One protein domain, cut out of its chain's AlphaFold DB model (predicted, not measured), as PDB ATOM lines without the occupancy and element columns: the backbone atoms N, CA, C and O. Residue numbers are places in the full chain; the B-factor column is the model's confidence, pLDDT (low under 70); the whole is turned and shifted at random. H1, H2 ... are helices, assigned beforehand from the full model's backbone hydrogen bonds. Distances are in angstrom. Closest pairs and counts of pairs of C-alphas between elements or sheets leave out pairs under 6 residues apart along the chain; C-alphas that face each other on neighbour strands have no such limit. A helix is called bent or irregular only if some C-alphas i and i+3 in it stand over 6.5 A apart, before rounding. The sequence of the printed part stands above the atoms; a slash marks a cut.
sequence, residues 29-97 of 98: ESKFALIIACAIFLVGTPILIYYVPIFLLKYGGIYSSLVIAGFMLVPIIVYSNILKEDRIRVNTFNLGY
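What this domain is: This is residues 29 to 97 of the 98 residues of an uncharacterized protein of Siansivirga zeaxanthinifaciens CC-SAMT-1 (UniProt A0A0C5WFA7). The model is a long, thin helical hairpin: helix H1 runs out, the chain turns, and helix H2 folds back side by side with it. The two are bowed apart between their contacts, so the hairpin is loosely closed, and residues 92 to 97 stick out at the far end from the turn. The printed part has 69 residues with two named helices, H1 then H2, and no named strand; the class is all helix. The whole is extended, with a radius of gyration of the C-alphas of 17.2 A, a rod spanning 58 by 22 by 6 A.

How they stand to each other: H1, residues 32 to 58, has a kink of 40 degrees near residue 47 and is only just irregular, with C-alphas 50 and 53 6.6 A apart. H2, residues 62 to 95, was assigned as one helix by its hydrogen bonds but is bent, with C-alphas 72 and 75 6.6 A apart; its arms H2a, residues 62 to 72, and H2b, residues 75 to 95, stand at a shallow tilt of 26 degrees. H1 and H2a form a helical hairpin, opposite ways at a shallow tilt of 12 degrees. H1 touches H2a with residues 52 to 56 alone; the closest C-alphas are those of Leu 56 and Ser 65, 6.9 A apart. With residues 33 to 37 alone H1 only just touches residues 79 to 83 of H2b, with 3 pairs of C-alphas within 8 A, the closest being Ala 33 and Ile 82 at 7.5 A. These two run opposite ways at a shallow tilt of 14 degrees. Each O i to N i+4 pair is within hydrogen-bond range in H2a and H2b, and 20 of 23 are in H1.

Where its parts are: H1 begins at C-alpha 32 (-29.095, -18.083, 1.291) and measures 38.2 A to C-alpha 58 (1.903, -27.436, -18.997). H2a measures 15.8 A, and H2b measures 29.7 A to C-alpha 95 (-42.622, -32.720, 11.792).

The domain as a whole: The C-alphas farthest apart, of Lys 58 and Tyr 97, are 58.5 A apart. The printed part has no cut, and the link from H1 to H2 is tight. Residues 42 to 47 of H1, 57 to 63 and 92 to 97 stand free. Mean pLDDT of the printed part is 83.1; residues 60, 96 and 97 are under 70.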
ATOM      1  N   GLU A  29     -37.285 -23.374   3.929       79.00
ATOM      2  CA  GLU A  29     -35.978 -23.592   3.297       79.00
ATOM      3  C   GLU A  29     -35.261 -22.264   3.018       79.00
ATOM      4  O   GLU A  29     -35.875 -21.238   2.689       79.00
ATOM      5  N   SER A  30     -33.940 -22.279   3.176       77.81
ATOM      6  CA  SER A  30     -33.109 -21.087   3.088       77.81
ATOM      7  C   SER A  30     -32.708 -20.787   1.645       77.81
ATOM      8  O   SER A  30     -32.026 -21.569   0.986       77.81
ATOM      9  N   LYS A  31     -33.031 -19.580   1.162       80.12
ATOM     10  CA  LYS A  31     -32.527 -19.077  -0.133       80.12
ATOM     11  C   LYS A  31     -31.058 -18.642  -0.081       80.12
ATOM     12  O   LYS A  31     -30.460 -18.387  -1.122       80.12
ATOM     13  N   PHE A  32     -30.468 -18.550   1.110       80.88
ATOM     14  CA  PHE A  32     -29.095 -18.083   1.291       80.88
ATOM     15  C   PHE A  32     -28.071 -19.045   0.673       80.88
ATOM     16  O   PHE A  32     -27.139 -18.605   0.003       80.88
ATOM     17  N   ALA A  33     -28.300 -20.357   0.806       77.50
ATOM     18  CA  ALA A  33     -27.466 -21.380   0.174       77.50
ATOM     19  C   ALA A  33     -27.449 -21.243  -1.359       77.50
ATOM     20  O   ALA A  33     -26.401 -21.390  -1.984       77.50
ATOM     21  N   LEU A  34     -28.588 -20.885  -1.960       80.38
ATOM     22  CA  LEU A  34     -28.711 -20.664  -3.401       80.38
ATOM     23  C   LEU A  34     -27.947 -19.414  -3.861       80.38
ATOM     24  O   LEU A  34     -27.285 -19.449  -4.893       80.38
ATOM     25  N   ILE A  35     -27.984 -18.331  -3.079       86.62
ATOM     26  CA  ILE A  35     -27.219 -17.108  -3.372       86.62
ATOM     27  C   ILE A  35     -25.712 -17.390  -3.324       86.62
ATOM     28  O   ILE A  35     -24.988 -17.000  -4.239       86.62
ATOM     29  N   ILE A  36     -25.243 -18.114  -2.300       85.19
ATOM     30  CA  ILE A  36     -23.833 -18.513  -2.187       85.19
ATOM     31  C   ILE A  36     -23.421 -19.394  -3.370       85.19
ATOM     32  O   ILE A  36     -22.384 -19.147  -3.981       85.19
ATOM     33  N   ALA A  37     -24.238 -20.386  -3.731       82.88
ATOM     34  CA  ALA A  37     -23.965 -21.247  -4.878       82.88
ATOM     35  C   ALA A  37     -23.856 -20.442  -6.184       82.88
ATOM     36  O   ALA A  37     -22.950 -20.676  -6.982       82.88
ATOM     37  N   CYS A  38     -24.725 -19.446  -6.374       86.25
ATOM     38  CA  CYS A  38     -24.689 -18.560  -7.536       86.25
ATOM     39  C   CYS A  38     -23.400 -17.722  -7.581       86.25
ATOM     40  O   CYS A  38     -22.765 -17.623  -8.630       86.25
ATOM     41  N   ALA A  39     -22.966 -17.177  -6.440       88.31
ATOM     42  CA  ALA A  39     -21.719 -16.420  -6.339       88.31
ATOM     43  C   ALA A  39     -20.487 -17.294  -6.641       88.31
ATOM     44  O   ALA A  39     -19.619 -16.895  -7.419       88.31
ATOM     45  N   ILE A  40     -20.435 -18.509  -6.083       86.56
ATOM     46  CA  ILE A  40     -19.361 -19.474  -6.354       86.56
ATOM     47  C   ILE A  40     -19.349 -19.862  -7.833       86.56
ATOM     48  O   ILE A  40     -18.278 -19.952  -8.421       86.56
ATOM     49  N   PHE A  41     -20.509 -20.055  -8.457       85.31
ATOM     50  CA  PHE A  41     -20.584 -20.386  -9.877       85.31
ATOM     51  C   PHE A  41     -20.084 -19.236 -10.763       85.31
ATOM     52  O   PHE A  41     -19.276 -19.466 -11.665       85.31
ATOM     53  N   LEU A  42     -20.503 -17.999 -10.479       90.69
ATOM     54  CA  LEU A  42     -20.102 -16.812 -11.239       90.69
ATOM     55  C   LEU A  42     -18.602 -16.518 -11.155       90.69
ATOM     56  O   LEU A  42     -18.030 -16.063 -12.137       90.69
ATOM     57  N   VAL A  43     -17.965 -16.774 -10.010       91.06
ATOM     58  CA  VAL A  43     -16.530 -16.507  -9.811       91.06
ATOM     59  C   VAL A  43     -15.671 -17.730 -10.138       91.06
ATOM     60  O   VAL A  43     -14.635 -17.616 -10.788       91.06
ATOM     61  N   GLY A  44     -16.105 -18.916  -9.725       85.88
ATOM     62  CA  GLY A  44     -15.373 -20.165  -9.912       85.88
ATOM     63  C   GLY A  44     -15.295 -20.601 -11.372       85.88
ATOM     64  O   GLY A  44     -14.252 -21.089 -11.800       85.88
ATOM     65  N   THR A  45     -16.350 -20.378 -12.162       86.12
ATOM     66  CA  THR A  45     -16.370 -20.791 -13.575       86.12
ATOM     67  C   THR A  45     -15.328 -20.041 -14.421       86.12
ATOM     68  O   THR A  45     -14.535 -20.712 -15.083       86.12
ATOM     69  N   PRO A  46     -15.219 -18.695 -14.374       92.25
ATOM     70  CA  PRO A  46     -14.152 -17.968 -15.067       92.25
ATOM     71  C   PRO A  46     -12.743 -18.388 -14.639       92.25
ATOM     72  O   PRO A  46     -11.867 -18.545 -15.488       92.25
ATOM     73  N   ILE A  47     -12.527 -18.614 -13.337       88.88
ATOM     74  CA  ILE A  47     -11.236 -19.069 -12.804       88.88
ATOM     75  C   ILE A  47     -10.871 -20.428 -13.410       88.88
ATOM     76  O   ILE A  47      -9.766 -20.599 -13.923       88.88
ATOM     77  N   LEU A  48     -11.799 -21.388 -13.402       85.69
ATOM     78  CA  LEU A  48     -11.558 -22.709 -13.983       85.69
ATOM     79  C   LEU A  48     -11.285 -22.623 -15.488       85.69
ATOM     80  O   LEU A  48     -10.322 -23.225 -15.953       85.69
ATOM     81  N   ILE A  49     -12.065 -21.836 -16.234       87.19
ATOM     82  CA  ILE A  49     -11.855 -21.638 -17.676       87.19
ATOM     83  C   ILE A  49     -10.460 -21.070 -17.964       87.19
ATOM     84  O   ILE A  49      -9.834 -21.469 -18.942       87.19
ATOM     85  N   TYR A  50      -9.947 -20.177 -17.115       88.62
ATOM     86  CA  TYR A  50      -8.624 -19.584 -17.296       88.62
ATOM     87  C   TYR A  50      -7.478 -20.544 -16.930       88.62
ATOM     88  O   TYR A  50      -6.520 -20.689 -17.689       88.62
ATOM     89  N   TYR A  51      -7.559 -21.223 -15.782       85.44
ATOM     90  CA  TYR A  51      -6.442 -22.014 -15.252       85.44
ATOM     91  C   TYR A  51      -6.380 -23.453 -15.769       85.44
ATOM     92  O   TYR A  51      -5.280 -23.992 -15.915       85.44
ATOM     93  N   VAL A  52      -7.520 -24.091 -16.056       84.75
ATOM     94  CA  VAL A  52      -7.565 -25.496 -16.501       84.75
ATOM     95  C   VAL A  52      -6.783 -25.720 -17.804       84.75
ATOM     96  O   VAL A  52      -5.976 -26.651 -17.835       84.75
ATOM     97  N   PRO A  53      -6.914 -24.881 -18.852       83.31
ATOM     98  CA  PRO A  53      -6.132 -25.041 -20.078       83.31
ATOM     99  C   PRO A  53      -4.629 -24.899 -19.835       83.31
ATOM    100  O   PRO A  53      -3.847 -25.684 -20.360       83.31
ATOM    101  N   ILE A  54      -4.214 -23.944 -18.994       84.38
ATOM    102  CA  ILE A  54      -2.800 -23.725 -18.651       84.38
ATOM    103  C   ILE A  54      -2.228 -24.963 -17.954       84.38
ATOM    104  O   ILE A  54      -1.126 -25.409 -18.276       84.38
ATOM    105  N   PHE A  55      -2.982 -25.545 -17.020       80.12
ATOM    106  CA  PHE A  55      -2.575 -26.756 -16.313       80.12
ATOM    107  C   PHE A  55      -2.492 -27.972 -17.238       80.12
ATOM    108  O   PHE A  55      -1.515 -28.719 -17.167       80.12
ATOM    109  N   LEU A  56      -3.476 -28.150 -18.124       82.19
ATOM    110  CA  LEU A  56      -3.500 -29.252 -19.088       82.19
ATOM    111  C   LEU A  56      -2.400 -29.129 -20.147       82.19
ATOM    112  O   LEU A  56      -1.837 -30.141 -20.544       82.19
ATOM    113  N   LEU A  57      -2.059 -27.915 -20.584       81.44
ATOM    114  CA  LEU A  57      -0.986 -27.694 -21.556       81.44
ATOM    115  C   LEU A  57       0.408 -27.850 -20.930       81.44
ATOM    116  O   LEU A  57       1.313 -28.362 -21.582       81.44
ATOM    117  N   LYS A  58       0.593 -27.424 -19.673       77.75
ATOM    118  CA  LYS A  58       1.903 -27.436 -18.997       77.75
ATOM    119  C   LYS A  58       2.241 -28.768 -18.321       77.75
ATOM    120  O   LYS A  58       3.403 -29.155 -18.296       77.75
ATOM    121  N   TYR A  59       1.245 -29.457 -17.768       73.19
ATOM    122  CA  TYR A  59       1.403 -30.717 -17.028       73.19
ATOM    123  C   TYR A  59       0.600 -31.858 -17.669       73.19
ATOM    124  O   TYR A  59       0.156 -32.779 -16.979       73.19
ATOM    125  N   GLY A  60       0.351 -31.758 -18.978       68.12
ATOM    126  CA  GLY A  60      -0.527 -32.647 -19.732       68.12
ATOM    127  C   GLY A  60      -0.177 -34.119 -19.555       68.12
ATOM    128  O   GLY A  60       0.923 -34.557 -19.877       68.12
ATOM    129  N   GLY A  61      -1.132 -34.877 -19.022       77.94
ATOM    130  CA  GLY A  61      -1.012 -36.304 -18.754       77.94
ATOM    131  C   GLY A  61      -2.294 -36.847 -18.124       77.94
ATOM    132  O   GLY A  61      -3.127 -36.092 -17.627       77.94
ATOM    133  N   ILE A  62      -2.464 -38.169 -18.130       79.94
ATOM    134  CA  ILE A  62      -3.700 -38.813 -17.650       79.94
ATOM    135  C   ILE A  62      -3.977 -38.521 -16.163       79.94
ATOM    136  O   ILE A  62      -5.122 -38.455 -15.732       79.94
ATOM    137  N   TYR A  63      -2.923 -38.304 -15.375       80.50
ATOM    138  CA  TYR A  63      -3.036 -38.030 -13.944       80.50
ATOM    139  C   TYR A  63      -3.506 -36.602 -13.652       80.50
ATOM    140  O   TYR A  63      -4.320 -36.401 -12.755       80.50
ATOM    141  N   SER A  64      -3.041 -35.605 -14.410       79.19
ATOM    142  CA  SER A  64      -3.440 -34.208 -14.200       79.19
ATOM    143  C   SER A  64      -4.897 -33.970 -14.600       79.19
ATOM    144  O   SER A  64      -5.617 -33.274 -13.884       79.19
ATOM    145  N   SER A  65      -5.375 -34.612 -15.670       81.19
ATOM    146  CA  SER A  65      -6.791 -34.564 -16.049       81.19
ATOM    147  C   SER A  65      -7.700 -35.250 -15.022       81.19
ATOM    148  O   SER A  65      -8.760 -34.710 -14.702       81.19
ATOM    149  N   LEU A  66      -7.272 -36.377 -14.440       84.38
ATOM    150  CA  LEU A  66      -8.005 -37.055 -13.363       84.38
ATOM    151  C   LEU A  66      -8.128 -36.190 -12.104       84.38
ATOM    152  O   LEU A  66      -9.205 -36.121 -11.514       84.38
ATOM    153  N   VAL A  67      -7.057 -35.497 -11.708       84.19
ATOM    154  CA  VAL A  67      -7.085 -34.585 -10.552       84.19
ATOM    155  C   VAL A  67      -8.069 -33.438 -10.787       84.19
ATOM    156  O   VAL A  67      -8.883 -33.145  -9.913       84.19
ATOM    157  N   ILE A  68      -8.050 -32.824 -11.974       84.56
ATOM    158  CA  ILE A  68      -8.975 -31.735 -12.327       84.56
ATOM    159  C   ILE A  68     -10.429 -32.228 -12.314       84.56
ATOM    160  O   ILE A  68     -11.291 -31.575 -11.724       84.56
ATOM    161  N   ALA A  69     -10.697 -33.396 -12.904       83.81
ATOM    162  CA  ALA A  69     -12.029 -33.999 -12.907       83.81
ATOM    163  C   ALA A  69     -12.524 -34.303 -11.481       83.81
ATOM    164  O   ALA A  69     -13.671 -34.008 -11.151       83.81
ATOM    165  N   GLY A  70     -11.652 -34.821 -10.610       86.12
ATOM    166  CA  GLY A  70     -11.971 -35.058  -9.202       86.12
ATOM    167  C   GLY A  70     -12.296 -33.770  -8.441       86.12
ATOM    168  O   GLY A  70     -13.291 -33.712  -7.720       86.12
ATOM    169  N   PHE A  71     -11.516 -32.706  -8.648       84.81
ATOM    170  CA  PHE A  71     -11.763 -31.406  -8.015       84.81
ATOM    171  C   PHE A  71     -13.091 -30.773  -8.444       84.81
ATOM    172  O   PHE A  71     -13.755 -30.148  -7.619       84.81
ATOM    173  N   MET A  72     -13.524 -30.968  -9.693       83.31
ATOM    174  CA  MET A  72     -14.825 -30.477 -10.163       83.31
ATOM    175  C   MET A  72     -16.020 -31.134  -9.457       83.31
ATOM    176  O   MET A  72     -17.094 -30.536  -9.399       83.31
ATOM    177  N   LEU A  73     -15.855 -32.331  -8.883       85.94
ATOM    178  CA  LEU A  73     -16.923 -33.009  -8.142       85.94
ATOM    179  C   LEU A  73     -17.106 -32.461  -6.720       85.94
ATOM    180  O   LEU A  73     -18.200 -32.559  -6.163       85.94
ATOM    181  N   VAL A  74     -16.072 -31.851  -6.129       85.25
ATOM    182  CA  VAL A  74     -16.102 -31.367  -4.737       85.25
ATOM    183  C   VAL A  74     -17.235 -30.357  -4.489       85.25
ATOM    184  O   VAL A  74     -18.004 -30.569  -3.548       85.25
ATOM    185  N   PRO A  75     -17.440 -29.312  -5.319       82.19
ATOM    186  CA  PRO A  75     -18.544 -28.369  -5.125       82.19
ATOM    187  C   PRO A  75     -19.925 -29.032  -5.166       82.19
ATOM    188  O   PRO A  75     -20.810 -28.646  -4.404       82.19
ATOM    189  N   ILE A  76     -20.107 -30.052  -6.012       84.56
ATOM    190  CA  ILE A  76     -21.375 -30.783  -6.149       84.56
ATOM    191  C   ILE A  76     -21.675 -31.556  -4.860       84.56
ATOM    192  O   ILE A  76     -22.786 -31.493  -4.325       84.56
ATOM    193  N   ILE A  77     -20.668 -32.245  -4.321       87.44
ATOM    194  CA  ILE A  77     -20.789 -32.987  -3.063       87.44
ATOM    195  C   ILE A  77     -21.090 -32.023  -1.909       87.44
ATOM    196  O   ILE A  77     -22.017 -32.261  -1.138       87.44
ATOM    197  N   VAL A  78     -20.374 -30.903  -1.805       85.50
ATOM    198  CA  VAL A  78     -20.612 -29.912  -0.743       85.50
ATOM    199  C   VAL A  78     -22.023 -29.327  -0.839       85.50
ATOM    200  O   VAL A  78     -22.751 -29.312   0.153       85.50
ATOM    201  N   TYR A  79     -22.450 -28.907  -2.031       84.19
ATOM    202  CA  TYR A  79     -23.776 -28.327  -2.245       84.19
ATOM    203  C   TYR A  79     -24.908 -29.311  -1.919       84.19
ATOM    204  O   TYR A  79     -25.869 -28.950  -1.238       84.19
ATOM    205  N   SER A  80     -24.783 -30.569  -2.354       86.75
ATOM    206  CA  SER A  80     -25.785 -31.602  -2.063       86.75
ATOM    207  C   SER A  80     -25.929 -31.882  -0.564       86.75
ATOM    208  O   SER A  80     -27.053 -32.024  -0.081       86.75
ATOM    209  N   ASN A  81     -24.824 -31.887   0.189       87.38
ATOM    210  CA  ASN A  81     -24.868 -32.027   1.644       87.38
ATOM    211  C   ASN A  81     -25.531 -30.818   2.310       87.38
ATOM    212  O   ASN A  81     -26.415 -31.004   3.140       87.38
ATOM    213  N   ILE A  82     -25.192 -29.591   1.902       85.62
ATOM    214  CA  ILE A  82     -25.824 -28.373   2.438       85.62
ATOM    215  C   ILE A  82     -27.342 -28.398   2.215       85.62
ATOM    216  O   ILE A  82     -28.100 -28.130   3.145       85.62
ATOM    217  N   LEU A  83     -27.800 -28.757   1.011       86.50
ATOM    218  CA  LEU A  83     -29.232 -28.879   0.718       86.50
ATOM    219  C   LEU A  83     -29.911 -29.955   1.566       86.50
ATOM    220  O   LEU A  83     -31.031 -29.758   2.039       86.50
ATOM    221  N   LYS A  84     -29.247 -31.100   1.753       87.62
ATOM    222  CA  LYS A  84     -29.765 -32.194   2.576       87.62
ATOM    223  C   LYS A  84     -29.934 -31.753   4.029       87.62
ATOM    224  O   LYS A  84     -31.000 -31.975   4.596       87.62
ATOM    225  N   GLU A  85     -28.927 -31.100   4.601       86.56
ATOM    226  CA  GLU A  85     -28.971 -30.566   5.966       86.56
ATOM    227  C   GLU A  85     -30.052 -29.486   6.121       86.56
ATOM    228  O   GLU A  85     -30.808 -29.500   7.093       86.56
ATOM    229  N   ASP A  86     -30.195 -28.585   5.142       86.38
ATOM    230  CA  ASP A  86     -31.235 -27.548   5.166       86.38
ATOM    231  C   ASP A  86     -32.639 -28.168   5.162       86.38
ATOM    232  O   ASP A  86     -33.488 -27.800   5.981       86.38
ATOM    233  N   ARG A  87     -32.858 -29.176   4.308       86.75
ATOM    234  CA  ARG A  87     -34.120 -29.918   4.243       86.75
ATOM    235  C   ARG A  87     -34.396 -30.683   5.534       86.75
ATOM    236  O   ARG A  87     -35.527 -30.646   6.013       86.75
ATOM    237  N   ILE A  88     -33.401 -31.367   6.105       87.19
ATOM    238  CA  ILE A  88     -33.556 -32.084   7.380       87.19
ATOM    239  C   ILE A  88     -33.941 -31.095   8.479       87.19
ATOM    240  O   ILE A  88     -34.930 -31.325   9.164       87.19
ATOM    241  N   ARG A  89     -33.247 -29.955   8.596       85.44
ATOM    242  CA  ARG A  89     -33.557 -28.922   9.597       85.44
ATOM    243  C   ARG A  89     -35.005 -28.443   9.498       85.44
ATOM    244  O   ARG A  89     -35.691 -28.345  10.514       85.44
ATOM    245  N   VAL A  90     -35.468 -28.145   8.285       85.69
ATOM    246  CA  VAL A  90     -36.844 -27.690   8.036       85.69
ATOM    247  C   VAL A  90     -37.854 -28.789   8.358       85.69
ATOM    248  O   VAL A  90     -38.839 -28.538   9.049       85.69
ATOM    249  N   ASN A  91     -37.593 -30.011   7.901       84.94
ATOM    250  CA  ASN A  91     -38.500 -31.133   8.089       84.94
ATOM    251  C   ASN A  91     -38.589 -31.558   9.559       84.94
ATOM    252  O   ASN A  91     -39.682 -31.763  10.058       84.94
ATOM    253  N   THR A  92     -37.473 -31.626  10.288       84.88
ATOM    254  CA  THR A  92     -37.467 -31.933  11.725       84.88
ATOM    255  C   THR A  92     -38.241 -30.888  12.526       84.88
ATOM    256  O   THR A  92     -38.982 -31.248  13.436       84.88
ATOM    257  N   PHE A  93     -38.118 -29.605  12.174       82.25
ATOM    258  CA  PHE A  93     -38.887 -28.544  12.824       82.25
ATOM    259  C   PHE A  93     -40.390 -28.669  12.533       82.25
ATOM    260  O   PHE A  93     -41.195 -28.610  13.457       82.25
ATOM    261  N   ASN A  94     -40.762 -28.899  11.270       80.50
ATOM    262  CA  ASN A  94     -42.162 -28.983  10.847       80.50
ATOM    263  C   ASN A  94     -42.838 -30.316  11.218       80.50
ATOM    264  O   ASN A  94     -44.048 -30.343  11.380       80.50
ATOM    265  N   LEU A  95     -42.096 -31.422  11.348       76.25
ATOM    266  CA  LEU A  95     -42.622 -32.720  11.792       76.25
ATOM    267  C   LEU A  95     -42.764 -32.798  13.309       76.25
ATOM    268  O   LEU A  95     -43.689 -33.440  13.783       76.25
ATOM    269  N   GLY A  96     -41.908 -32.108  14.070       64.94
ATOM    270  CA  GLY A  96     -42.069 -31.971  15.522       64.94
ATOM    271  C   GLY A  96     -43.320 -31.186  15.951       64.94
ATOM    272  O   GLY A  96     -43.490 -30.937  17.144       64.94
ATOM    273  N   TYR A  97     -44.147 -30.765  14.988       50.84
ATOM    274  CA  TYR A  97     -45.482 -30.198  15.164       50.84
ATOM    275  C   TYR A  97     -46.587 -31.263  15.310       50.84
ATOM    276  O   TYR A  97     -47.627 -30.949  15.887       50.84
TER     277      TYR A  97